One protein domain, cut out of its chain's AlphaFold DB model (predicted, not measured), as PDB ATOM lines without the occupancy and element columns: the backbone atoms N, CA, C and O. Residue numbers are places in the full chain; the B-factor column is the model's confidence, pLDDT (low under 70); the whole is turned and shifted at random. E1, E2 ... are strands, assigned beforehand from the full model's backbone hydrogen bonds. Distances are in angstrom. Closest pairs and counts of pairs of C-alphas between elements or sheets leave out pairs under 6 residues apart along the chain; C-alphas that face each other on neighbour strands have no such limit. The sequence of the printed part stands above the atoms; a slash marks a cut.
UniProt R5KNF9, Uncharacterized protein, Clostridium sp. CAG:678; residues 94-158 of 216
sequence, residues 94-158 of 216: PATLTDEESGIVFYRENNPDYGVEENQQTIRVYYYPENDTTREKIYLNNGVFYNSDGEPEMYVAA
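This is residues 94 to 158 of the 216 residues of an uncharacterized protein of Clostridium sp. CAG:678 (UniProt R5KNF9). With little regular structure, this is a small sheet of three strands, E1 to E3, in a meander, each strand the antiparallel neighbour of the one before, and a separate antiparallel hairpin of E4 and E5, of which E4 is near E3 and E5 is apart from it. The printed part has 65 residues, 21 of them in five named strands, E1 to E5 along the chain, with no named helix: all strand. It is compact, radius of gyration of the C-alphas 12.2 A, spanning 34 by 27 by 21 A.

E1, residues 96 to 98, and E2, residues 105 to 110, form a hairpin; N 97 and O 106 are within hydrogen-bond range at 2.9 A. E2 and E3, residues 123 to 127, form another; N 107 and O 126, 2.8 A. E4, residues 144 to 146, and E5, residues 152 to 155, form a third; N 145 and O 154, 2.8 A. E3 and E4 are near each other, with 5 pairs of C-alphas within 10 A.

E1 begins at C-alpha 96 (145.746, 181.282, 215.289). E2 is 17.2 A long, E3 13.4 A. E5 ends at C-alpha 155 (149.201, 171.686, 224.771).

The printed part has no cut. The links E2 to E3 and E3 to E4 are long. Residues 115 and 118 to 120 have pLDDT under 70.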
ATOM      1  N   PRO A  94     143.985 175.967 211.653       88.56
ATOM      2  CA  PRO A  94     143.713 177.376 211.936       88.56
ATOM      3  C   PRO A  94     145.015 178.182 211.998       88.56
ATOM      4  O   PRO A  94     146.061 177.645 212.346       88.56
ATOM      5  N   ALA A  95     144.988 179.453 211.593       88.25
ATOM      6  CA  ALA A  95     146.185 180.304 211.600       88.25
ATOM      7  C   ALA A  95     146.585 180.724 213.023       88.25
ATOM      8  O   ALA A  95     147.771 180.831 213.325       88.25
ATOM      9  N   THR A  96     145.588 180.904 213.888       92.12
ATOM     10  CA  THR A  96     145.746 181.282 215.289       92.12
ATOM     11  C   THR A  96     144.821 180.456 216.173       92.12
ATOM     12  O   THR A  96     143.808 179.927 215.709       92.12
ATOM     13  N   LEU A  97     145.172 180.367 217.450       90.94
ATOM     14  CA  LEU A  97     144.304 179.897 218.521       90.94
ATOM     15  C   LEU A  97     144.304 180.946 219.614       90.94
ATOM     16  O   LEU A  97     145.365 181.427 219.996       90.94
ATOM     17  N   THR A  98     143.129 181.287 220.112       91.19
ATOM     18  CA  THR A  98     142.997 182.161 221.271       91.19
ATOM     19  C   THR A  98     142.579 181.293 222.437       91.19
ATOM     20  O   THR A  98     141.598 180.561 222.323       91.19
ATOM     21  N   ASP A  99     143.344 181.349 223.518       86.75
ATOM     22  CA  ASP A  99     142.886 180.803 224.784       86.75
ATOM     23  C   ASP A  99     141.909 181.796 225.422       86.75
ATOM     24  O   ASP A  99     142.227 182.973 225.592       86.75
ATOM     25  N   GLU A 100     140.696 181.338 225.719       84.69
ATOM     26  CA  GLU A 100     139.636 182.181 226.274       84.69
ATOM     27  C   GLU A 100     139.860 182.489 227.760       84.69
ATOM     28  O   GLU A 100     139.355 183.501 228.245       84.69
ATOM     29  N   GLU A 101     140.629 181.655 228.470       82.38
ATOM     30  CA  GLU A 101     140.909 181.836 229.896       82.38
ATOM     31  C   GLU A 101     142.031 182.857 230.124       82.38
ATOM     32  O   GLU A 101     141.834 183.846 230.832       82.38
ATOM     33  N   SER A 102     143.185 182.676 229.474       82.19
ATOM     34  CA  SER A 102     144.312 183.615 229.583       82.19
ATOM     35  C   SER A 102     144.225 184.812 228.627       82.19
ATOM     36  O   SER A 102     144.935 185.804 228.802       82.19
ATOM     37  N   GLY A 103     143.389 184.737 227.586       86.00
ATOM     38  CA  GLY A 103     143.321 185.736 226.517       86.00
ATOM     39  C   GLY A 103     144.535 185.735 225.577       86.00
ATOM     40  O   GLY A 103     144.652 186.622 224.726       86.00
ATOM     41  N   ILE A 104     145.457 184.775 225.715       90.31
ATOM     42  CA  ILE A 104     146.674 184.698 224.901       90.31
ATOM     43  C   ILE A 104     146.328 184.209 223.493       90.31
ATOM     44  O   ILE A 104     145.608 183.224 223.305       90.31
ATOM     45  N   VAL A 105     146.879 184.885 222.482       94.62
ATOM     46  CA  VAL A 105     146.784 184.454 221.085       94.62
ATOM     47  C   VAL A 105     148.054 183.716 220.684       94.62
ATOM     48  O   VAL A 105     149.146 184.283 220.613       94.62
ATOM     49  N   PHE A 106     147.887 182.443 220.358       94.81
ATOM     50  CA  PHE A 106     148.915 181.582 219.810       94.81
ATOM     51  C   PHE A 106     148.873 181.586 218.286       94.81
ATOM     52  O   PHE A 106     147.815 181.548 217.655       94.81
ATOM     53  N   TYR A 107     150.056 181.564 217.697       94.31
ATOM     54  CA  TYR A 107     150.313 181.575 216.269       94.31
ATOM     55  C   TYR A 107     151.125 180.342 215.897       94.31
ATOM     56  O   TYR A 107     151.818 179.751 216.726       94.31
ATOM     57  N   ARG A 108     151.073 179.973 214.619       91.94
ATOM     58  CA  ARG A 108     151.889 178.888 214.077       91.94
ATOM     59  C   ARG A 108     152.677 179.321 212.856       91.94
ATOM     60  O   ARG A 108     152.266 180.200 212.101       91.94
ATOM     61  N   GLU A 109     153.769 178.620 212.619       90.25
ATOM     62  CA  GLU A 109     154.517 178.663 211.370       90.25
ATOM     63  C   GLU A 109     155.031 177.267 211.017       90.25
ATOM     64  O   GLU A 109     155.118 176.379 211.869       90.25
ATOM     65  N   ASN A 110     155.329 177.046 209.737       84.62
ATOM     66  CA  ASN A 110     155.900 175.777 209.299       84.62
ATOM     67  C   ASN A 110     157.291 175.622 209.912       84.62
ATOM     68  O   ASN A 110     158.084 176.561 209.869       84.62
ATOM     69  N   ASN A 111     157.597 174.441 210.444       82.25
ATOM     70  CA  ASN A 111     158.951 174.150 210.887       82.25
ATOM     71  C   ASN A 111     159.830 173.872 209.648       82.25
ATOM     72  O   ASN A 111     159.588 172.864 208.980       82.25
ATOM     73  N   PRO A 112     160.821 174.723 209.318       80.19
ATOM     74  CA  PRO A 112     161.678 174.514 208.147       80.19
ATOM     75  C   PRO A 112     162.531 173.244 208.255       80.19
ATOM     76  O   PRO A 112     162.909 172.685 207.229       80.19
ATOM     77  N   ASP A 113     162.782 172.772 209.476       80.31
ATOM     78  CA  ASP A 113     163.626 171.606 209.743       80.31
ATOM     79  C   ASP A 113     162.820 170.286 209.727       80.31
ATOM     80  O   ASP A 113     163.386 169.194 209.788       80.31
ATOM     81  N   TYR A 114     161.487 170.354 209.591       72.38
ATOM     82  CA  TYR A 114     160.625 169.172 209.622       72.38
ATOM     83  C   TYR A 114     161.023 168.129 208.565       72.38
ATOM     84  O   TYR A 114     161.062 168.416 207.369       72.38
ATOM     85  N   GLY A 115     161.253 166.892 209.017       67.38
ATOM     86  CA  GLY A 115     161.674 165.768 208.173       67.38
ATOM     87  C   GLY A 115     163.189 165.550 208.108       67.38
ATOM     88  O   GLY A 115     163.616 164.585 207.478       67.38
ATOM     89  N   VAL A 116     163.993 166.397 208.765       72.69
ATOM     90  CA  VAL A 116     165.445 166.186 208.912       72.69
ATOM     91  C   VAL A 116     165.753 165.151 210.006       72.69
ATOM     92  O   VAL A 116     166.685 164.366 209.859       72.69
ATOM     93  N   GLU A 117     164.942 165.089 211.069       74.62
ATOM     94  CA  GLU A 117     165.090 164.143 212.189       74.62
ATOM     95  C   GLU A 117     163.732 163.548 212.618       74.62
ATOM     96  O   GLU A 117     162.682 164.163 212.413       74.62
ATOM     97  N   GLU A 118     163.741 162.366 213.251       56.47
ATOM     98  CA  GLU A 118     162.533 161.556 213.519       56.47
ATOM     99  C   GLU A 118     161.547 162.122 214.562       56.47
ATOM    100  O   GLU A 118     160.434 161.615 214.663       56.47
ATOM    101  N   ASN A 119     161.868 163.196 215.289       65.25
ATOM    102  CA  ASN A 119     161.005 163.733 216.358       65.25
ATOM    103  C   ASN A 119     160.679 165.223 216.221       65.25
ATOM    104  O   ASN A 119     160.279 165.877 217.186       65.25
ATOM    105  N   GLN A 120     160.835 165.784 215.026       69.38
ATOM    106  CA  GLN A 120     160.551 167.197 214.826       69.38
ATOM    107  C   GLN A 120     159.068 167.444 214.570       69.38
ATOM    108  O   GLN A 120     158.421 166.777 213.760       69.38
ATOM    109  N   GLN A 121     158.526 168.454 215.244       71.75
ATOM    110  CA  GLN A 121     157.157 168.888 215.009       71.75
ATOM    111  C   GLN A 121     157.035 169.514 213.618       71.75
ATOM    112  O   GLN A 121     157.917 170.243 213.168       71.75
ATOM    113  N   THR A 122     155.922 169.251 212.935       74.44
ATOM    114  CA  THR A 122     155.631 169.817 211.605       74.44
ATOM    115  C   THR A 122     155.449 171.333 211.641       74.44
ATOM    116  O   THR A 122     155.676 172.025 210.647       74.44
ATOM    117  N   ILE A 123     155.054 171.859 212.798       84.50
ATOM    118  CA  ILE A 123     154.816 173.279 213.027       84.50
ATOM    119  C   ILE A 123     155.618 173.748 214.234       84.50
ATOM    120  O   ILE A 123     155.820 172.994 215.184       84.50
ATOM    121  N   ARG A 124     156.028 175.011 214.201       89.19
ATOM    122  CA  ARG A 124     156.455 175.751 215.387       89.19
ATOM    123  C   ARG A 124     155.291 176.601 215.850       89.19
ATOM    124  O   ARG A 124     154.587 177.193 215.030       89.19
ATOM    125  N   VAL A 125     155.099 176.658 217.157       92.94
ATOM    126  CA  VAL A 125     154.047 177.456 217.780       92.94
ATOM    127  C   VAL A 125     154.710 178.572 218.571       92.94
ATOM    128  O   VAL A 125     155.730 178.342 219.220       92.94
ATOM    129  N   TYR A 126     154.158 179.777 218.493       93.88
ATOM    130  CA  TYR A 126     154.666 180.944 219.204       93.88
ATOM    131  C   TYR A 126     153.527 181.853 219.665       93.88
ATOM    132  O   TYR A 126     152.402 181.745 219.181       93.88
ATOM    133  N   TYR A 127     153.818 182.765 220.583       94.38
ATOM    134  CA  TYR A 127     152.914 183.847 220.969       94.38
ATOM    135  C   TYR A 127     153.680 185.167 221.082       94.38
ATOM    136  O   TYR A 127     154.914 185.188 221.091       94.38
ATOM    137  N   TYR A 128     152.935 186.266 221.149       93.75
ATOM    138  CA  TYR A 128     153.482 187.588 221.425       93.75
ATOM    139  C   TYR A 128     153.164 187.980 222.869       93.75
ATOM    140  O   TYR A 128     151.996 187.893 223.259       93.75
ATOM    141  N   PRO A 129     154.151 188.420 223.669       90.12
ATOM    142  CA  PRO A 129     153.896 188.930 225.014       90.12
ATOM    143  C   PRO A 129     152.849 190.041 224.982       90.12
ATOM    144  O   PRO A 129     152.924 190.925 224.130       90.12
ATOM    145  N   GLU A 130     151.876 189.993 225.897       87.00
ATOM    146  CA  GLU A 130     150.765 190.962 225.965       87.00
ATOM    147  C   GLU A 130     149.954 191.071 224.653       87.00
ATOM    148  O   GLU A 130     149.271 192.065 224.421       87.00
ATOM    149  N   ASN A 131     150.025 190.055 223.783       88.12
ATOM    150  CA  ASN A 131     149.465 190.058 222.427       88.12
ATOM    151  C   ASN A 131     149.994 191.193 221.518       88.12
ATOM    152  O   ASN A 131     149.373 191.519 220.503       88.12
ATOM    153  N   ASP A 132     151.155 191.774 221.831       91.12
ATOM    154  CA  ASP A 132     151.769 192.840 221.041       91.12
ATOM    155  C   ASP A 132     152.666 192.274 219.928       91.12
ATOM    156  O   ASP A 132     153.812 191.884 220.151       91.12
ATOM    157  N   THR A 133     152.155 192.282 218.693       89.75
ATOM    158  CA  THR A 133     152.868 191.778 217.501       89.75
ATOM    159  C   THR A 133     154.165 192.519 217.152       89.75
ATOM    160  O   THR A 133     154.920 192.044 216.301       89.75
ATOM    161  N   THR A 134     154.433 193.673 217.774       91.50
ATOM    162  CA  THR A 134     155.697 194.407 217.597       91.50
ATOM    163  C   THR A 134     156.827 193.847 218.457       91.50
ATOM    164  O   THR A 134     158.000 194.100 218.170       91.50
ATOM    165  N   ARG A 135     156.490 193.067 219.491       90.12
ATOM    166  CA  ARG A 135     157.459 192.410 220.366       90.12
ATOM    167  C   ARG A 135     158.030 191.153 219.728       90.12
ATOM    168  O   ARG A 135     157.520 190.618 218.745       90.12
ATOM    169  N   GLU A 136     159.121 190.675 220.311       93.69
ATOM    170  CA  GLU A 136     159.741 189.428 219.888       93.69
ATOM    171  C   GLU A 136     158.804 188.235 220.130       93.69
ATOM    172  O   GLU A 136     158.114 188.148 221.149       93.69
ATOM    173  N   LYS A 137     158.778 187.316 219.160       93.88
ATOM    174  CA  LYS A 137     158.002 186.078 219.237       93.88
ATOM    175  C   LYS A 137     158.603 185.163 220.299       93.88
ATOM    176  O   LYS A 137     159.795 184.865 220.247       93.88
ATOM    177  N   ILE A 138     157.770 184.621 221.181       92.44
ATOM    178  CA  ILE A 138     158.188 183.578 222.120       92.44
ATOM    179  C   ILE A 138     157.736 182.226 221.582       92.44
ATOM    180  O   ILE A 138     156.540 181.941 221.513       92.44
ATOM    181  N   TYR A 139     158.701 181.392 221.195       91.94
ATOM    182  CA  TYR A 139     158.451 180.036 220.710       91.94
ATOM    183  C   TYR A 139     158.196 179.069 221.865       91.94
ATOM    184  O   TYR A 139     158.932 179.050 222.850       91.94
ATOM    185  N   LEU A 140     157.168 178.236 221.718       90.62
ATOM    186  CA  LEU A 140     156.828 177.216 222.700       90.62
ATOM    187  C   LEU A 140     157.679 175.968 222.481       90.62
ATOM    188  O   LEU A 140     157.714 175.407 221.381       90.62
ATOM    189  N   ASN A 141     158.312 175.489 223.552       85.88
ATOM    190  CA  ASN A 141     159.047 174.233 223.519       85.88
ATOM    191  C   ASN A 141     158.067 173.064 223.350       85.88
ATOM    192  O   ASN A 141     157.110 172.934 224.113       85.88
ATOM    193  N   ASN A 142     158.275 172.245 222.317       83.19
ATOM    194  CA  ASN A 142     157.368 171.166 221.916       83.19
ATOM    195  C   ASN A 142     155.887 171.589 221.804       83.19
ATOM    196  O   ASN A 142     154.988 170.757 221.937       83.19
ATOM    197  N   GLY A 143     155.615 172.873 221.549       85.81
ATOM    198  CA  GLY A 143     154.252 173.387 221.424       85.81
ATOM    199  C   GLY A 143     153.432 173.337 222.718       85.81
ATOM    200  O   GLY A 143     152.202 173.323 222.634       85.81
ATOM    201  N   VAL A 144     154.091 173.288 223.880       89.94
ATOM    202  CA  VAL A 144     153.465 173.313 225.209       89.94
ATOM    203  C   VAL A 144     153.687 174.677 225.855       89.94
ATOM    204  O   VAL A 144     154.800 175.205 225.850       89.94
ATOM    205  N   PHE A 145     152.610 175.265 226.364       89.31
ATOM    206  CA  PHE A 145     152.630 176.492 227.146       89.31
ATOM    207  C   PHE A 145     152.758 176.104 228.614       89.31
ATOM    208  O   PHE A 145     152.009 175.247 229.085       89.31
ATOM    209  N   TYR A 146     153.731 176.693 229.296       87.88
ATOM    210  CA  TYR A 146     154.018 176.435 230.701       87.88
ATOM    211  C   TYR A 146     153.637 177.665 231.515       87.88
ATOM    212  O   TYR A 146     153.885 178.790 231.075       87.88
ATOM    213  N   ASN A 147     153.071 177.439 232.695       83.62
ATOM    214  CA  ASN A 147     152.742 178.512 233.618       83.62
ATOM    215  C   ASN A 147     154.014 179.098 234.268       83.62
ATOM    216  O   ASN A 147     155.139 178.647 234.035       83.62
ATOM    217  N   SER A 148     153.834 180.100 235.133       83.12
ATOM    218  CA  SER A 148     154.948 180.740 235.859       83.12
ATOM    219  C   SER A 148     155.705 179.789 236.797       83.12
ATOM    220  O   SER A 148     156.863 180.055 237.117       83.12
ATOM    221  N   ASP A 149     155.084 178.678 237.199       84.94
ATOM    222  CA  ASP A 149     155.676 177.655 238.068       84.94
ATOM    223  C   ASP A 149     156.446 176.578 237.275       84.94
ATOM    224  O   ASP A 149     157.059 175.690 237.864       84.94
ATOM    225  N   GLY A 150     156.456 176.662 235.938       80.69
ATOM    226  CA  GLY A 150     157.127 175.706 235.056       80.69
ATOM    227  C   GLY A 150     156.328 174.428 234.784       80.69
ATOM    228  O   GLY A 150     156.859 173.502 234.171       80.69
ATOM    229  N   GLU A 151     155.061 174.376 235.195       86.50
ATOM    230  CA  GLU A 151     154.152 173.259 234.940       86.50
ATOM    231  C   GLU A 151     153.423 173.443 233.596       86.50
ATOM    232  O   GLU A 151     153.101 174.572 233.211       86.50
ATOM    233  N   PRO A 152     153.165 172.357 232.841       85.50
ATOM    234  CA  PRO A 152     152.488 172.437 231.553       85.50
ATOM    235  C   PRO A 152     151.022 172.845 231.741       85.50
ATOM    236  O   PRO A 152     150.223 172.102 232.305       85.50
ATOM    237  N   GLU A 153     150.668 174.012 231.218       85.38
ATOM    238  CA  GLU A 153     149.335 174.607 231.320       85.38
ATOM    239  C   GLU A 153     148.478 174.265 230.095       85.38
ATOM    240  O   GLU A 153     147.335 173.837 230.235       85.38
ATOM    241  N   MET A 154     149.042 174.360 228.881       86.00
ATOM    242  CA  MET A 154     148.293 174.067 227.653       86.00
ATOM    243  C   MET A 154     149.134 173.409 226.552       86.00
ATOM    244  O   MET A 154     150.190 173.897 226.158       86.00
ATOM    245  N   TYR A 155     148.614 172.334 225.953       88.88
ATOM    246  CA  TYR A 155     149.201 171.686 224.771       88.88
ATOM    247  C   TYR A 155     148.739 172.377 223.479       88.88
ATOM    248  O   TYR A 155     147.877 171.885 222.747       88.88
ATOM    249  N   VAL A 156     149.321 173.536 223.180       90.38
ATOM    250  CA  VAL A 156     148.896 174.416 222.079       90.38
ATOM    251  C   VAL A 156     148.988 173.739 220.706       90.38
ATOM    252  O   VAL A 156     148.071 173.855 219.890       90.38
ATOM    253  N   ALA A 157     150.047 172.965 220.447       86.31
ATOM    254  CA  ALA A 157     150.180 172.212 219.193       86.31
ATOM    255  C   ALA A 157     149.061 171.165 219.000       86.31
ATOM    256  O   ALA A 157     148.582 170.955 217.877       86.31
ATOM    257  N   ALA A 158     148.590 170.543 220.088       86.50
ATOM    258  CA  ALA A 158     147.435 169.649 220.038       86.50
ATOM    259  C   ALA A 158     146.152 170.430 219.718       86.50
ATOM    260  O   ALA A 158     145.368 169.981 218.881       86.50
TER     261      ALA A 158